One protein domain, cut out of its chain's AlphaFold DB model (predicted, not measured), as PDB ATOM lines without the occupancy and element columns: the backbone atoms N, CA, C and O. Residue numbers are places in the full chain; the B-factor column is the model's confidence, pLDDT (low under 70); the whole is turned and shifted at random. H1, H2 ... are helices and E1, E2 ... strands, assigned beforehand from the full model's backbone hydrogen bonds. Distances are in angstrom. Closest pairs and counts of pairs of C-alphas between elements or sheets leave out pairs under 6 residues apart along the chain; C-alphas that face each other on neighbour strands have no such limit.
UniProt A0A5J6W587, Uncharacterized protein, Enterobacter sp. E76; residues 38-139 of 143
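This is residues 38 to 139 of the 143 residues of an uncharacterized protein of Enterobacter sp. E76 (UniProt A0A5J6W587). Three helices make a loose core: H1 and H2 cross side by side, running opposite ways, and H3 packs on residues 52 to 57 of H1. Two small two-stranded sheets join them: the hairpin E1 E2, which reaches away from the helices at one end of the longest axis, and the pair E3 E4, whose strand E4 lies near H2. The printed part has 102 residues, with three named helices and four named strands in the order H1 E1 E2 H2 E3 H3 E4. Both sheets, E1 - E2 and E3 - E4, are antiparallel, and the class is mixed, helices and strands. The whole is only just loose, close to compact, with a radius of gyration of the C-alphas of 15.4 A and spans of 46 by 33 by 28 A.

H1, residues 38 to 58, touches H2, residues 80 to 93; their closest C-alphas, those of Arg 52 and Gly 81, are 3.9 A apart. The two run opposite ways at a steep tilt of 35.3 degrees, only just steep. H1 touches H3, residues 124 to 134, with residues 52 to 57 alone; the closest C-alphas are those of Phe 53 and Thr 133, 7.0 A apart. Their tilt is steep, 64 degrees, and they run opposite ways. H2 and H3 are apart. E1, residues 63 to 66, and E2, residues 76 to 79, form an antiparallel hairpin at 147 degrees, with N 64 and O 78 at 2.8 A and N 76 and O 66 at 2.9 A, within hydrogen-bond range. The closest C-alphas of E1 and H2, those of Ile 63 and Leu 80, are 6.0 A apart. E3, residues 108 to 110, and E4, residues 136 to 138, are antiparallel at 161 degrees, with N 109 and O 137 within hydrogen-bond range at 2.9 A. H2 and E4 are near each other, with 5 pairs of C-alphas within 10 A. In H1, H2 and H3 every O i to N i+4 pair is within hydrogen-bond range.

H1 begins at C-alpha 38, (157.196, 225.618, 134.181), and is 30.0 A long. E1 is 9.9 A and E2 10.6 A long. H2 begins at C-alpha 80, (160.087, 210.051, 152.486), and is 19.6 A long. E3 is 6.7 A, H3 15.3 A and E4 6.6 A long; E4 ends at C-alpha 138, (174.399, 215.988, 149.060).

The two C-alphas farthest apart are those of Tyr 68 and Lys 120, at 46.4 A. The printed part has no cut. The links H2 to E3 and E3 to H3 are long, with 14 and 13 residues. Mean pLDDT of the printed part is 84.0; residues 92 to 106 are under 70.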
ATOM      1  N   GLY A  38     156.449 224.828 133.197       82.38
ATOM      2  CA  GLY A  38     157.196 225.618 134.181       82.38
ATOM      3  C   GLY A  38     156.527 225.661 135.557       82.38
ATOM      4  O   GLY A  38     157.166 225.366 136.572       82.38
ATOM      5  N   ILE A  39     155.226 225.948 135.602       83.50
ATOM      6  CA  ILE A  39     154.471 226.077 136.850       83.50
ATOM      7  C   ILE A  39     154.251 224.714 137.501       83.50
ATOM      8  O   ILE A  39     154.361 224.583 138.713       83.50
ATOM      9  N   GLN A  40     154.037 223.672 136.697       86.44
ATOM     10  CA  GLN A  40     153.887 222.300 137.174       86.44
ATOM     11  C   GLN A  40     155.193 221.807 137.803       86.44
ATOM     12  O   GLN A  40     155.167 221.143 138.840       86.44
ATOM     13  N   LEU A  41     156.339 222.156 137.209       85.38
ATOM     14  CA  LEU A  41     157.642 221.872 137.799       85.38
ATOM     15  C   LEU A  41     157.840 222.650 139.106       85.38
ATOM     16  O   LEU A  41     158.284 222.062 140.093       85.38
ATOM     17  N   ALA A  42     157.477 223.935 139.146       85.81
ATOM     18  CA  ALA A  42     157.545 224.736 140.369       85.81
ATOM     19  C   ALA A  42     156.669 224.148 141.494       85.81
ATOM     20  O   ALA A  42     157.138 224.012 142.627       85.81
ATOM     21  N   ASP A  43     155.448 223.717 141.175       89.31
ATOM     22  CA  ASP A  43     154.524 223.068 142.111       89.31
ATOM     23  C   ASP A  43     155.053 221.719 142.607       89.31
ATOM     24  O   ASP A  43     154.945 221.400 143.798       89.31
ATOM     25  N   LEU A  44     155.671 220.927 141.726       90.94
ATOM     26  CA  LEU A  44     156.311 219.665 142.096       90.94
ATOM     27  C   LEU A  44     157.474 219.905 143.069       90.94
ATOM     28  O   LEU A  44     157.540 219.271 144.128       90.94
ATOM     29  N   VAL A  45     158.350 220.866 142.747       90.56
ATOM     30  CA  VAL A  45     159.473 221.276 143.603       90.56
ATOM     31  C   VAL A  45     158.966 221.745 144.965       90.56
ATOM     32  O   VAL A  45     159.484 221.307 146.000       90.56
ATOM     33  N   ALA A  46     157.933 222.591 144.983       92.12
ATOM     34  CA  ALA A  46     157.321 223.096 146.206       92.12
ATOM     35  C   ALA A  46     156.714 221.967 147.047       92.12
ATOM     36  O   ALA A  46     156.931 221.921 148.261       92.12
ATOM     37  N   SER A  47     156.012 221.023 146.418       94.50
ATOM     38  CA  SER A  47     155.364 219.893 147.092       94.50
ATOM     39  C   SER A  47     156.377 218.984 147.789       94.50
ATOM     40  O   SER A  47     156.236 218.666 148.974       94.50
ATOM     41  N   PHE A  48     157.438 218.601 147.084       94.88
ATOM     42  CA  PHE A  48     158.466 217.709 147.620       94.88
ATOM     43  C   PHE A  48     159.307 218.406 148.695       94.88
ATOM     44  O   PHE A  48     159.526 217.849 149.775       94.88
ATOM     45  N   SER A  49     159.705 219.660 148.449       92.69
ATOM     46  CA  SER A  49     160.438 220.469 149.432       92.69
ATOM     47  C   SER A  49     159.609 220.693 150.698       92.69
ATOM     48  O   SER A  49     160.140 220.625 151.805       92.69
ATOM     49  N   SER A  50     158.292 220.877 150.567       94.50
ATOM     50  CA  SER A  50     157.385 221.045 151.707       94.50
ATOM     51  C   SER A  50     157.312 219.799 152.585       94.50
ATOM     52  O   SER A  50     157.310 219.919 153.810       94.50
ATOM     53  N   ILE A  51     157.308 218.596 151.994       96.69
ATOM     54  CA  ILE A  51     157.365 217.346 152.767       96.69
ATOM     55  C   ILE A  51     158.678 217.287 153.543       96.69
ATOM     56  O   ILE A  51     158.647 217.112 154.762       96.69
ATOM     57  N   ARG A  52     159.812 217.519 152.873       94.94
ATOM     58  CA  ARG A  52     161.126 217.508 153.526       94.94
ATOM     59  C   ARG A  52     161.221 218.530 154.658       94.94
ATOM     60  O   ARG A  52     161.709 218.207 155.740       94.94
ATOM     61  N   PHE A  53     160.722 219.744 154.442       95.62
ATOM     62  CA  PHE A  53     160.774 220.787 155.459       95.62
ATOM     63  C   PHE A  53     159.832 220.503 156.630       95.62
ATOM     64  O   PHE A  53     160.210 220.698 157.780       95.62
ATOM     65  N   ARG A  54     158.637 219.959 156.370       96.50
ATOM     66  CA  ARG A  54     157.722 219.511 157.427       96.50
ATOM     67  C   ARG A  54     158.382 218.470 158.329       96.50
ATOM     68  O   ARG A  54     158.221 218.543 159.546       96.50
ATOM     69  N   GLU A  55     159.113 217.512 157.764       96.62
ATOM     70  CA  GLU A  55     159.860 216.525 158.555       96.62
ATOM     71  C   GLU A  55     160.921 217.197 159.430       96.62
ATOM     72  O   GLU A  55     161.020 216.877 160.611       96.62
ATOM     73  N   ALA A  56     161.652 218.175 158.883       94.88
ATOM     74  CA  ALA A  56     162.633 218.947 159.641       94.88
ATOM     75  C   ALA A  56     161.991 219.741 160.793       94.88
ATOM     76  O   ALA A  56     162.547 219.780 161.887       94.88
ATOM     77  N   ILE A  57     160.816 220.343 160.564       96.00
ATOM     78  CA  ILE A  57     160.084 221.135 161.570       96.00
ATOM     79  C   ILE A  57     159.539 220.238 162.679       96.00
ATOM     80  O   ILE A  57     159.626 220.557 163.859       96.00
ATOM     81  N   THR A  58     158.924 219.122 162.298       96.38
ATOM     82  CA  THR A  58     158.176 218.279 163.238       96.38
ATOM     83  C   THR A  58     159.032 217.206 163.901       96.38
ATOM     84  O   THR A  58     158.589 216.602 164.877       96.38
ATOM     85  N   GLY A  59     160.208 216.910 163.342       95.69
ATOM     86  CA  GLY A  59     161.011 215.740 163.700       95.69
ATOM     87  C   GLY A  59     160.341 214.407 163.346       95.69
ATOM     88  O   GLY A  59     160.798 213.359 163.794       95.69
ATOM     89  N   LYS A  60     159.239 214.426 162.580       96.44
ATOM     90  CA  LYS A  60     158.444 213.241 162.238       96.44
ATOM     91  C   LYS A  60     158.513 212.982 160.741       96.44
ATOM     92  O   LYS A  60     157.906 213.703 159.951       96.44
ATOM     93  N   ALA A  61     159.217 211.918 160.376       96.81
ATOM     94  CA  ALA A  61     159.288 211.426 159.010       96.81
ATOM     95  C   ALA A  61     158.328 210.260 158.781       96.81
ATOM     96  O   ALA A  61     158.084 209.451 159.678       96.81
ATOM     97  N   LYS A  62     157.812 210.150 157.552       96.56
ATOM     98  CA  LYS A  62     157.271 208.873 157.080       96.56
ATOM     99  C   LYS A  62     158.461 208.037 156.622       96.56
ATOM    100  O   LYS A  62     159.192 208.486 155.748       96.56
ATOM    101  N   ILE A  63     158.640 206.857 157.200       96.75
ATOM    102  CA  ILE A  63     159.741 205.963 156.843       96.75
ATOM    103  C   ILE A  63     159.316 205.050 155.694       96.75
ATOM    104  O   ILE A  63     158.208 204.506 155.694       96.75
ATOM    105  N   LEU A  64     160.191 204.939 154.703       94.38
ATOM    106  CA  LEU A  64     160.137 203.979 153.614       94.38
ATOM    107  C   LEU A  64     161.144 202.866 153.904       94.38
ATOM    108  O   LEU A  64     162.206 203.131 154.463       94.38
ATOM    109  N   ILE A  65     160.787 201.635 153.540       93.62
ATOM    110  CA  ILE A  65     161.620 200.447 153.736       93.62
ATOM    111  C   ILE A  65     161.942 199.885 152.355       93.62
ATOM    112  O   ILE A  65     161.030 199.511 151.616       93.62
ATOM    113  N   TYR A  66     163.230 199.820 152.032       90.25
ATOM    114  CA  TYR A  66     163.750 199.208 150.816       90.25
ATOM    115  C   TYR A  66     164.346 197.854 151.178       90.25
ATOM    116  O   TYR A  66     165.352 197.780 151.878       90.25
ATOM    117  N   GLY A  67     163.681 196.781 150.756       89.81
ATOM    118  CA  GLY A  67     164.077 195.412 151.075       89.81
ATOM    119  C   GLY A  67     164.672 194.665 149.888       89.81
ATOM    120  O   GLY A  67     165.159 195.259 148.926       89.81
ATOM    121  N   TYR A  68     164.556 193.340 149.950       87.50
ATOM    122  CA  TYR A  68     165.072 192.411 148.947       87.50
ATOM    123  C   TYR A  68     164.622 192.736 147.513       87.50
ATOM    124  O   TYR A  68     165.440 192.726 146.596       87.50
ATOM    125  N   ASP A  69     163.353 193.116 147.320       87.88
ATOM    126  CA  ASP A  69     162.806 193.477 145.999       87.88
ATOM    127  C   ASP A  69     163.477 194.718 145.380       87.88
ATOM    128  O   ASP A  69     163.371 194.956 144.177       87.88
ATOM    129  N   CYS A  70     164.189 195.501 146.193       83.00
ATOM    130  CA  CYS A  70     164.963 196.671 145.784       83.00
ATOM    131  C   CYS A  70     166.479 196.401 145.749       83.00
ATOM    132  O   CYS A  70     167.249 197.335 145.557       83.00
ATOM    133  N   GLY A  71     166.919 195.151 145.943       86.75
ATOM    134  CA  GLY A  71     168.336 194.768 145.946       86.75
ATOM    135  C   GLY A  71     169.071 195.015 147.269       86.75
ATOM    136  O   GLY A  71     170.297 194.924 147.299       86.75
ATOM    137  N   TYR A  72     168.345 195.306 148.353       85.56
ATOM    138  CA  TYR A  72     168.913 195.605 149.669       85.56
ATOM    139  C   TYR A  72     168.799 194.417 150.630       85.56
ATOM    140  O   TYR A  72     167.696 194.027 151.012       85.56
ATOM    141  N   GLU A  73     169.951 193.879 151.044       90.00
ATOM    142  CA  GLU A  73     170.079 192.838 152.072       90.00
ATOM    143  C   GLU A  73     171.256 193.185 153.015       90.00
ATOM    144  O   GLU A  73     172.416 193.088 152.601       90.00
ATOM    145  N   PRO A  74     171.005 193.612 154.270       89.50
ATOM    146  CA  PRO A  74     169.696 193.749 154.914       89.50
ATOM    147  C   PRO A  74     168.868 194.926 154.353       89.50
ATOM    148  O   PRO A  74     169.438 195.830 153.736       89.50
ATOM    149  N   PRO A  75     167.539 194.958 154.594       92.56
ATOM    150  CA  PRO A  75     166.705 196.101 154.243       92.56
ATOM    151  C   PRO A  75     167.221 197.409 154.848       92.56
ATOM    152  O   PRO A  75     167.706 197.431 155.983       92.56
ATOM    153  N   ILE A  76     167.054 198.503 154.109       91.62
ATOM    154  CA  ILE A  76     167.401 199.852 154.561       91.62
ATOM    155  C   ILE A  76     166.147 200.706 154.740       91.62
ATOM    156  O   ILE A  76     165.111 200.476 154.112       91.62
ATOM    157  N   GLU A  77     166.254 201.718 155.595       93.62
ATOM    158  CA  GLU A  77     165.184 202.671 155.870       93.62
ATOM    159  C   GLU A  77     165.570 204.069 155.398       93.62
ATOM    160  O   GLU A  77     166.705 204.510 155.594       93.62
ATOM    161  N   ALA A  78     164.603 204.799 154.843       92.31
ATOM    162  CA  ALA A  78     164.801 206.186 154.451       92.31
ATOM    163  C   ALA A  78     163.569 207.065 154.738       92.31
ATOM    164  O   ALA A  78     162.427 206.632 154.555       92.31
ATOM    165  N   PRO A  79     163.753 208.325 155.174       95.19
ATOM    166  CA  PRO A  79     162.668 209.300 155.259       95.19
ATOM    167  C   PRO A  79     162.085 209.635 153.879       95.19
ATOM    168  O   PRO A  79     162.827 209.994 152.970       95.19
ATOM    169  N   LEU A  80     160.757 209.658 153.735       95.31
ATOM    170  CA  LEU A  80     160.087 210.051 152.486       95.31
ATOM    171  C   LEU A  80     160.542 211.430 151.990       95.31
ATOM    172  O   LEU A  80     160.748 211.616 150.794       95.31
ATOM    173  N   GLY A  81     160.700 212.413 152.878       94.19
ATOM    174  CA  GLY A  81     161.181 213.727 152.461       94.19
ATOM    175  C   GLY A  81     162.596 213.690 151.882       94.19
ATOM    176  O   GLY A  81     162.896 214.492 150.999       94.19
ATOM    177  N   PHE A  82     163.460 212.785 152.359       90.50
ATOM    178  CA  PHE A  82     164.781 212.583 151.764       90.50
ATOM    179  C   PHE A  82     164.640 212.025 150.344       90.50
ATOM    180  O   PHE A  82     165.165 212.646 149.428       90.50
ATOM    181  N   GLU A  83     163.847 210.969 150.149       91.31
ATOM    182  CA  GLU A  83     163.595 210.343 148.837       91.31
ATOM    183  C   GLU A  83     163.068 211.310 147.780       91.31
ATOM    184  O   GLU A  83     163.547 211.364 146.646       91.31
ATOM    185  N   LEU A  84     162.078 212.116 148.157       92.12
ATOM    186  CA  LEU A  84     161.482 213.090 147.252       92.12
ATOM    187  C   LEU A  84     162.508 214.158 146.858       92.12
ATOM    188  O   LEU A  84     162.679 214.471 145.680       92.12
ATOM    189  N   PHE A  85     163.249 214.687 147.829       89.00
ATOM    190  CA  PHE A  85     164.268 215.698 147.555       89.00
ATOM    191  C   PHE A  85     165.440 215.138 146.728       89.00
ATOM    192  O   PHE A  85     165.925 215.786 145.801       89.00
ATOM    193  N   ALA A  86     165.840 213.903 147.015       86.25
ATOM    194  CA  ALA A  86     166.797 213.111 146.255       86.25
ATOM    195  C   ALA A  86     166.348 212.913 144.791       86.25
ATOM    196  O   ALA A  86     167.135 213.130 143.866       86.25
ATOM    197  N   THR A  87     165.066 212.610 144.574       86.00
ATOM    198  CA  THR A  87     164.457 212.479 143.240       86.00
ATOM    199  C   THR A  87     164.506 213.791 142.456       86.00
ATOM    200  O   THR A  87     164.917 213.795 141.292       86.00
ATOM    201  N   LEU A  88     164.150 214.923 143.080       85.62
ATOM    202  CA  LEU A  88     164.266 216.247 142.444       85.62
ATOM    203  C   LEU A  88     165.700 216.542 142.027       85.62
ATOM    204  O   LEU A  88     165.945 216.946 140.893       85.62
ATOM    205  N   ARG A  89     166.652 216.308 142.937       80.38
ATOM    206  CA  ARG A  89     168.079 216.505 142.680       80.38
ATOM    207  C   ARG A  89     168.525 215.709 141.457       80.38
ATOM    208  O   ARG A  89     169.147 216.279 140.569       80.38
ATOM    209  N   GLN A  90     168.204 214.414 141.392       76.50
ATOM    210  CA  GLN A  90     168.569 213.583 140.240       76.50
ATOM    211  C   GLN A  90     167.894 214.042 138.946       76.50
ATOM    212  O   GLN A  90     168.530 214.017 137.901       76.50
ATOM    213  N   SER A  91     166.636 214.474 139.014       76.44
ATOM    214  CA  SER A  91     165.866 214.847 137.822       76.44
ATOM    215  C   SER A  91     166.255 216.219 137.264       76.44
ATOM    216  O   SER A  91     166.127 216.442 136.067       76.44
ATOM    217  N   MET A  92     166.705 217.144 138.120       69.81
ATOM    218  CA  MET A  92     166.991 218.533 137.731       69.81
ATOM    219  C   MET A  92     168.482 218.851 137.589       69.81
ATOM    220  O   MET A  92     168.832 219.725 136.805       69.81
ATOM    221  N   LEU A  93     169.353 218.204 138.374       60.81
ATOM    222  CA  LEU A  93     170.780 218.557 138.459       60.81
ATOM    223  C   LEU A  93     171.703 217.532 137.802       60.81
ATOM    224  O   LEU A  93     172.913 217.743 137.761       60.81
ATOM    225  N   ARG A  94     171.162 216.414 137.313       54.94
ATOM    226  CA  ARG A  94     171.943 215.438 136.564       54.94
ATOM    227  C   ARG A  94     171.869 215.811 135.088       54.94
ATOM    228  O   ARG A  94     170.937 215.431 134.386       54.94
ATOM    229  N   GLU A  95     172.845 216.582 134.620       50.09
ATOM    230  CA  GLU A  95     173.172 216.545 133.195       50.09
ATOM    231  C   GLU A  95     173.613 215.117 132.838       50.09
ATOM    232  O   GLU A  95     174.074 214.362 133.697       50.09
ATOM    233  N   ASN A  96     173.494 214.733 131.565       48.16
ATOM    234  CA  ASN A  96     173.982 213.437 131.065       48.16
ATOM    235  C   ASN A  96     175.517 213.284 131.159       48.16
ATOM    236  O   ASN A  96     176.072 212.330 130.615       48.16
ATOM    237  N   GLU A  97     176.214 214.216 131.811       47.62
ATOM    238  CA  GLU A  97     177.646 214.143 132.028       47.62
ATOM    239  C   GLU A  97     177.956 213.128 133.136       47.62
ATOM    240  O   GLU A  97     177.427 213.225 134.252       47.62
ATOM    241  N   PRO A  98     178.806 212.125 132.859       51.00
ATOM    242  CA  PRO A  98     179.283 211.237 133.896       51.00
ATOM    243  C   PRO A  98     180.062 212.063 134.920       51.00
ATOM    244  O   PRO A  98     181.034 212.745 134.599       51.00
ATOM    245  N   LEU A  99     179.625 211.981 136.175       52.38
ATOM    246  CA  LEU A  99     180.411 212.411 137.321       52.38
ATOM    247  C   LEU A  99     181.645 211.503 137.306       52.38
ATOM    248  O   LEU A  99     181.510 210.320 137.607       52.38
ATOM    249  N   GLY A 100     182.779 212.001 136.804       54.50
ATOM    250  CA  GLY A 100     183.977 211.191 136.563       54.50
ATOM    251  C   GLY A 100     184.409 210.366 137.782       54.50
ATOM    252  O   GLY A 100     183.970 210.620 138.902       54.50
ATOM    253  N   ASP A 101     185.303 209.401 137.565       56.12
ATOM    254  CA  ASP A 101     185.677 208.351 138.535       56.12
ATOM    255  C   ASP A 101     186.179 208.855 139.909       56.12
ATOM    256  O   ASP A 101     186.284 208.082 140.857       56.12
ATOM    257  N   GLU A 102     186.475 210.150 140.041       58.38
ATOM    258  CA  GLU A 102     186.987 210.788 141.258       58.38
ATOM    259  C   GLU A 102     185.917 211.502 142.099       58.38
ATOM    260  O   GLU A 102     186.268 212.269 143.001       58.38
ATOM    261  N   MET A 103     184.617 211.325 141.824       57.31
ATOM    262  CA  MET A 103     183.615 212.072 142.585       57.31
ATOM    263  C   MET A 103     183.661 211.668 144.072       57.31
ATOM    264  O   MET A 103     183.455 210.493 144.389       57.31
ATOM    265  N   PRO A 104     183.914 212.609 145.005       58.59
ATOM    266  CA  PRO A 104     184.007 212.269 146.415       58.59
ATOM    267  C   PRO A 104     182.706 211.620 146.883       58.59
ATOM    268  O   PRO A 104     181.624 212.146 146.615       58.59
ATOM    269  N   GLU A 105     182.814 210.532 147.647       57.19
ATOM    270  CA  GLU A 105     181.690 209.796 148.257       57.19
ATOM    271  C   GLU A 105     180.708 210.725 149.009       57.19
ATOM    272  O   GLU A 105     179.513 210.443 149.132       57.19
ATOM    273  N   PHE A 106     181.200 211.895 149.434       63.62
ATOM    274  CA  PHE A 106     180.445 212.941 150.117       63.62
ATOM    275  C   PHE A 106     180.402 214.292 149.407       63.62
ATOM    276  O   PHE A 106     180.356 215.329 150.067       63.62
ATOM    277  N   ALA A 107     180.414 214.316 148.074       71.06
ATOM    278  CA  ALA A 107     180.274 215.575 147.357       71.06
ATOM    279  C   ALA A 107     178.959 216.268 147.744       71.06
ATOM    280  O   ALA A 107     177.880 215.671 147.721       71.06
ATOM    281  N   THR A 108     179.053 217.545 148.092       72.88
ATOM    282  CA  THR A 108     177.913 218.409 148.372       72.88
ATOM    283  C   THR A 108     178.019 219.684 147.543       72.88
ATOM    284  O   THR A 108     179.110 220.122 147.167       72.88
ATOM    285  N   PHE A 109     176.882 220.319 147.269       74.50
ATOM    286  CA  PHE A 109     176.849 221.659 146.697       74.50
ATOM    287  C   PHE A 109     176.103 222.626 147.613       74.50
ATOM    288  O   PHE A 109     174.978 222.364 148.044       74.50
ATOM    289  N   LYS A 110     176.722 223.780 147.883       80.56
ATOM    290  CA  LYS A 110     176.106 224.865 148.657       80.56
ATOM    291  C   LYS A 110     175.099 225.622 147.801       80.56
ATOM    292  O   LYS A 110     175.476 226.223 146.800       80.56
ATOM    293  N   THR A 111     173.849 225.664 148.239       80.88
ATOM    294  CA  THR A 111     172.763 226.413 147.580       80.88
ATOM    295  C   THR A 111     172.560 227.801 148.191       80.88
ATOM    296  O   THR A 111     171.932 228.664 147.569       80.88
ATOM    297  N   ILE A 112     173.109 228.046 149.387       79.75
ATOM    298  CA  ILE A 112     173.107 229.365 150.029       79.75
ATOM    299  C   ILE A 112     173.774 230.364 149.079       79.75
ATOM    300  O   ILE A 112     174.908 230.154 148.647       79.75
ATOM    301  N   ASN A 113     173.063 231.445 148.752       70.06
ATOM    302  CA  ASN A 113     173.482 232.481 147.797       70.06
ATOM    303  C   ASN A 113     173.658 232.002 146.341       70.06
ATOM    304  O   ASN A 113     174.197 232.747 145.526       70.06
ATOM    305  N   LYS A 114     173.216 230.784 146.002       70.56
ATOM    306  CA  LYS A 114     173.261 230.234 144.633       70.56
ATOM    307  C   LYS A 114     171.903 229.767 144.100       70.56
ATOM    308  O   LYS A 114     171.772 229.559 142.902       70.56
ATOM    309  N   GLY A 115     170.909 229.605 144.971       73.00
ATOM    310  CA  GLY A 115     169.557 229.179 144.592       73.00
ATOM    311  C   GLY A 115     168.556 229.150 145.747       73.00
ATOM    312  O   GLY A 115     167.355 229.207 145.511       73.00
ATOM    313  N   LEU A 116     169.024 229.127 147.002       83.81
ATOM    314  CA  LEU A 116     168.159 229.261 148.172       83.81
ATOM    315  C   LEU A 116     167.970 230.740 148.535       83.81
ATOM    316  O   LEU A 116     168.906 231.399 148.992       83.81
ATOM    317  N   LEU A 117     166.742 231.234 148.374       85.25
ATOM    318  CA  LEU A 117     166.317 232.566 148.803       85.25
ATOM    319  C   LEU A 117     165.294 232.428 149.931       85.25
ATOM    320  O   LEU A 117     164.277 231.755 149.780       85.25
ATOM    321  N   LEU A 118     165.565 233.067 151.068       88.19
ATOM    322  CA  LEU A 118     164.683 233.041 152.231       88.19
ATOM    323  C   LEU A 118     163.950 234.372 152.376       88.19
ATOM    324  O   LEU A 118     164.546 235.445 152.262       88.19
ATOM    325  N   SER A 119     162.649 234.299 152.654       89.00
ATOM    326  CA  SER A 119     161.850 235.488 152.941       89.00
ATOM    327  C   SER A 119     162.317 236.147 154.237       89.00
ATOM    328  O   SER A 119     162.502 235.476 155.252       89.00
ATOM    329  N   LYS A 120     162.418 237.481 154.229       89.62
ATOM    330  CA  LYS A 120     162.732 238.287 155.425       89.62
ATOM    331  C   LYS A 120     161.664 238.177 156.520       89.62
ATOM    332  O   LYS A 120     161.914 238.583 157.647       89.62
ATOM    333  N   ASN A 121     160.491 237.641 156.181       94.19
ATOM    334  CA  ASN A 121     159.369 237.467 157.099       94.19
ATOM    335  C   ASN A 121     159.422 236.132 157.862       94.19
ATOM    336  O   ASN A 121     158.564 235.889 158.709       94.19
ATOM    337  N   LEU A 122     160.377 235.247 157.558       91.81
ATOM    338  CA  LEU A 122     160.562 234.014 158.322       91.81
ATOM    339  C   LEU A 122     161.098 234.330 159.720       91.81
ATOM    340  O   LEU A 122     161.937 235.212 159.899       91.81
ATOM    341  N   THR A 123     160.660 233.560 160.715       95.50
ATOM    342  CA  THR A 123     161.286 233.613 162.039       95.50
ATOM    343  C   THR A 123     162.736 233.134 161.949       95.50
ATOM    344  O   THR A 123     163.112 232.380 161.041       95.50
ATOM    345  N   THR A 124     163.565 233.545 162.910       95.44
ATOM    346  CA  THR A 124     164.961 233.090 163.000       95.44
ATOM    347  C   THR A 124     165.052 231.566 163.038       95.44
ATOM    348  O   THR A 124     165.889 230.987 162.351       95.44
ATOM    349  N   GLU A 125     164.154 230.918 163.782       95.00
ATOM    350  CA  GLU A 125     164.075 229.461 163.901       95.00
ATOM    351  C   GLU A 125     163.833 228.784 162.545       95.00
ATOM    352  O   GLU A 125     164.640 227.958 162.113       95.00
ATOM    353  N   PHE A 126     162.775 229.175 161.822       94.19
ATOM    354  CA  PHE A 126     162.479 228.586 160.512       94.19
ATOM    355  C   PHE A 126     163.559 228.901 159.479       94.19
ATOM    356  O   PHE A 126     163.870 228.052 158.645       94.19
ATOM    357  N   SER A 127     164.173 230.083 159.551       94.12
ATOM    358  CA  SER A 127     165.280 230.454 158.665       94.12
ATOM    359  C   SER A 127     166.494 229.551 158.880       94.12
ATOM    360  O   SER A 127     167.034 229.004 157.921       94.12
ATOM    361  N   GLN A 128     166.902 229.338 160.134       94.88
ATOM    362  CA  GLN A 128     168.017 228.448 160.470       94.88
ATOM    363  C   GLN A 128     167.728 227.003 160.062       94.88
ATOM    364  O   GLN A 128     168.599 226.327 159.512       94.88
ATOM    365  N   LEU A 129     166.495 226.540 160.276       95.19
ATOM    366  CA  LEU A 129     166.091 225.201 159.883       95.19
ATOM    367  C   LEU A 129     166.083 225.031 158.359       95.19
ATOM    368  O   LEU A 129     166.555 224.010 157.858       95.19
ATOM    369  N   ALA A 130     165.603 226.030 157.613       93.69
ATOM    370  CA  ALA A 130     165.616 226.014 156.153       93.69
ATOM    371  C   ALA A 130     167.051 226.009 155.610       93.69
ATOM    372  O   ALA A 130     167.364 225.213 154.729       93.69
ATOM    373  N   LEU A 131     167.947 226.822 156.185       93.19
ATOM    374  CA  LEU A 131     169.373 226.815 155.839       93.19
ATOM    375  C   LEU A 131     170.015 225.453 156.106       93.19
ATOM    376  O   LEU A 131     170.734 224.945 155.253       93.19
ATOM    377  N   LYS A 132     169.729 224.831 157.254       92.38
ATOM    378  CA  LYS A 132     170.243 223.493 157.575       92.38
ATOM    379  C   LYS A 132     169.694 222.416 156.634       92.38
ATOM    380  O   LYS A 132     170.398 221.462 156.330       92.38
ATOM    381  N   THR A 133     168.441 222.551 156.205       92.06
ATOM    382  CA  THR A 133     167.745 221.530 155.406       92.06
ATOM    383  C   THR A 133     168.079 221.624 153.921       92.06
ATOM    384  O   THR A 133     168.245 220.599 153.270       92.06
ATOM    385  N   PHE A 134     168.162 222.843 153.388       91.00
ATOM    386  CA  PHE A 134     168.269 223.092 151.950       91.00
ATOM    387  C   PHE A 134     169.557 223.788 151.539       91.00
ATOM    388  O   PHE A 134     169.847 223.817 150.348       91.00
ATOM    389  N   GLY A 135     170.310 224.365 152.483       88.06
ATOM    390  CA  GLY A 135     171.502 225.176 152.212       88.06
ATOM    391  C   GLY A 135     172.682 224.391 151.638       88.06
ATOM    392  O   GLY A 135     173.584 224.977 151.033       88.06
ATOM    393  N   GLU A 136     172.661 223.073 151.793       85.38
ATOM    394  CA  GLU A 136     173.633 222.153 151.229       85.38
ATOM    395  C   GLU A 136     172.917 220.906 150.711       85.38
ATOM    396  O   GLU A 136     172.084 220.318 151.400       85.38
ATOM    397  N   VAL A 137     173.229 220.522 149.476       80.12
ATOM    398  CA  VAL A 137     172.641 219.359 148.812       80.12
ATOM    399  C   VAL A 137     173.732 218.319 148.631       80.12
ATOM    400  O   VAL A 137     174.696 218.549 147.904       80.12
ATOM    401  N   TYR A 138     173.581 217.176 149.297       77.88
ATOM    402  CA  TYR A 138     174.399 215.988 149.060       77.88
ATOM    403  C   TYR A 138     174.212 215.517 147.619       77.88
ATOM    404  O   TYR A 138     173.074 215.502 147.157       77.88
ATOM    405  N   LEU A 139     175.291 215.148 146.922       72.00
ATOM    406  CA  LEU A 139     175.332 214.700 145.520       72.00
ATOM    407  C   LEU A 139     175.694 213.217 145.365       72.00
ATOM    408  O   LEU A 139     175.605 212.695 144.257       72.00
TER     409      LEU A 139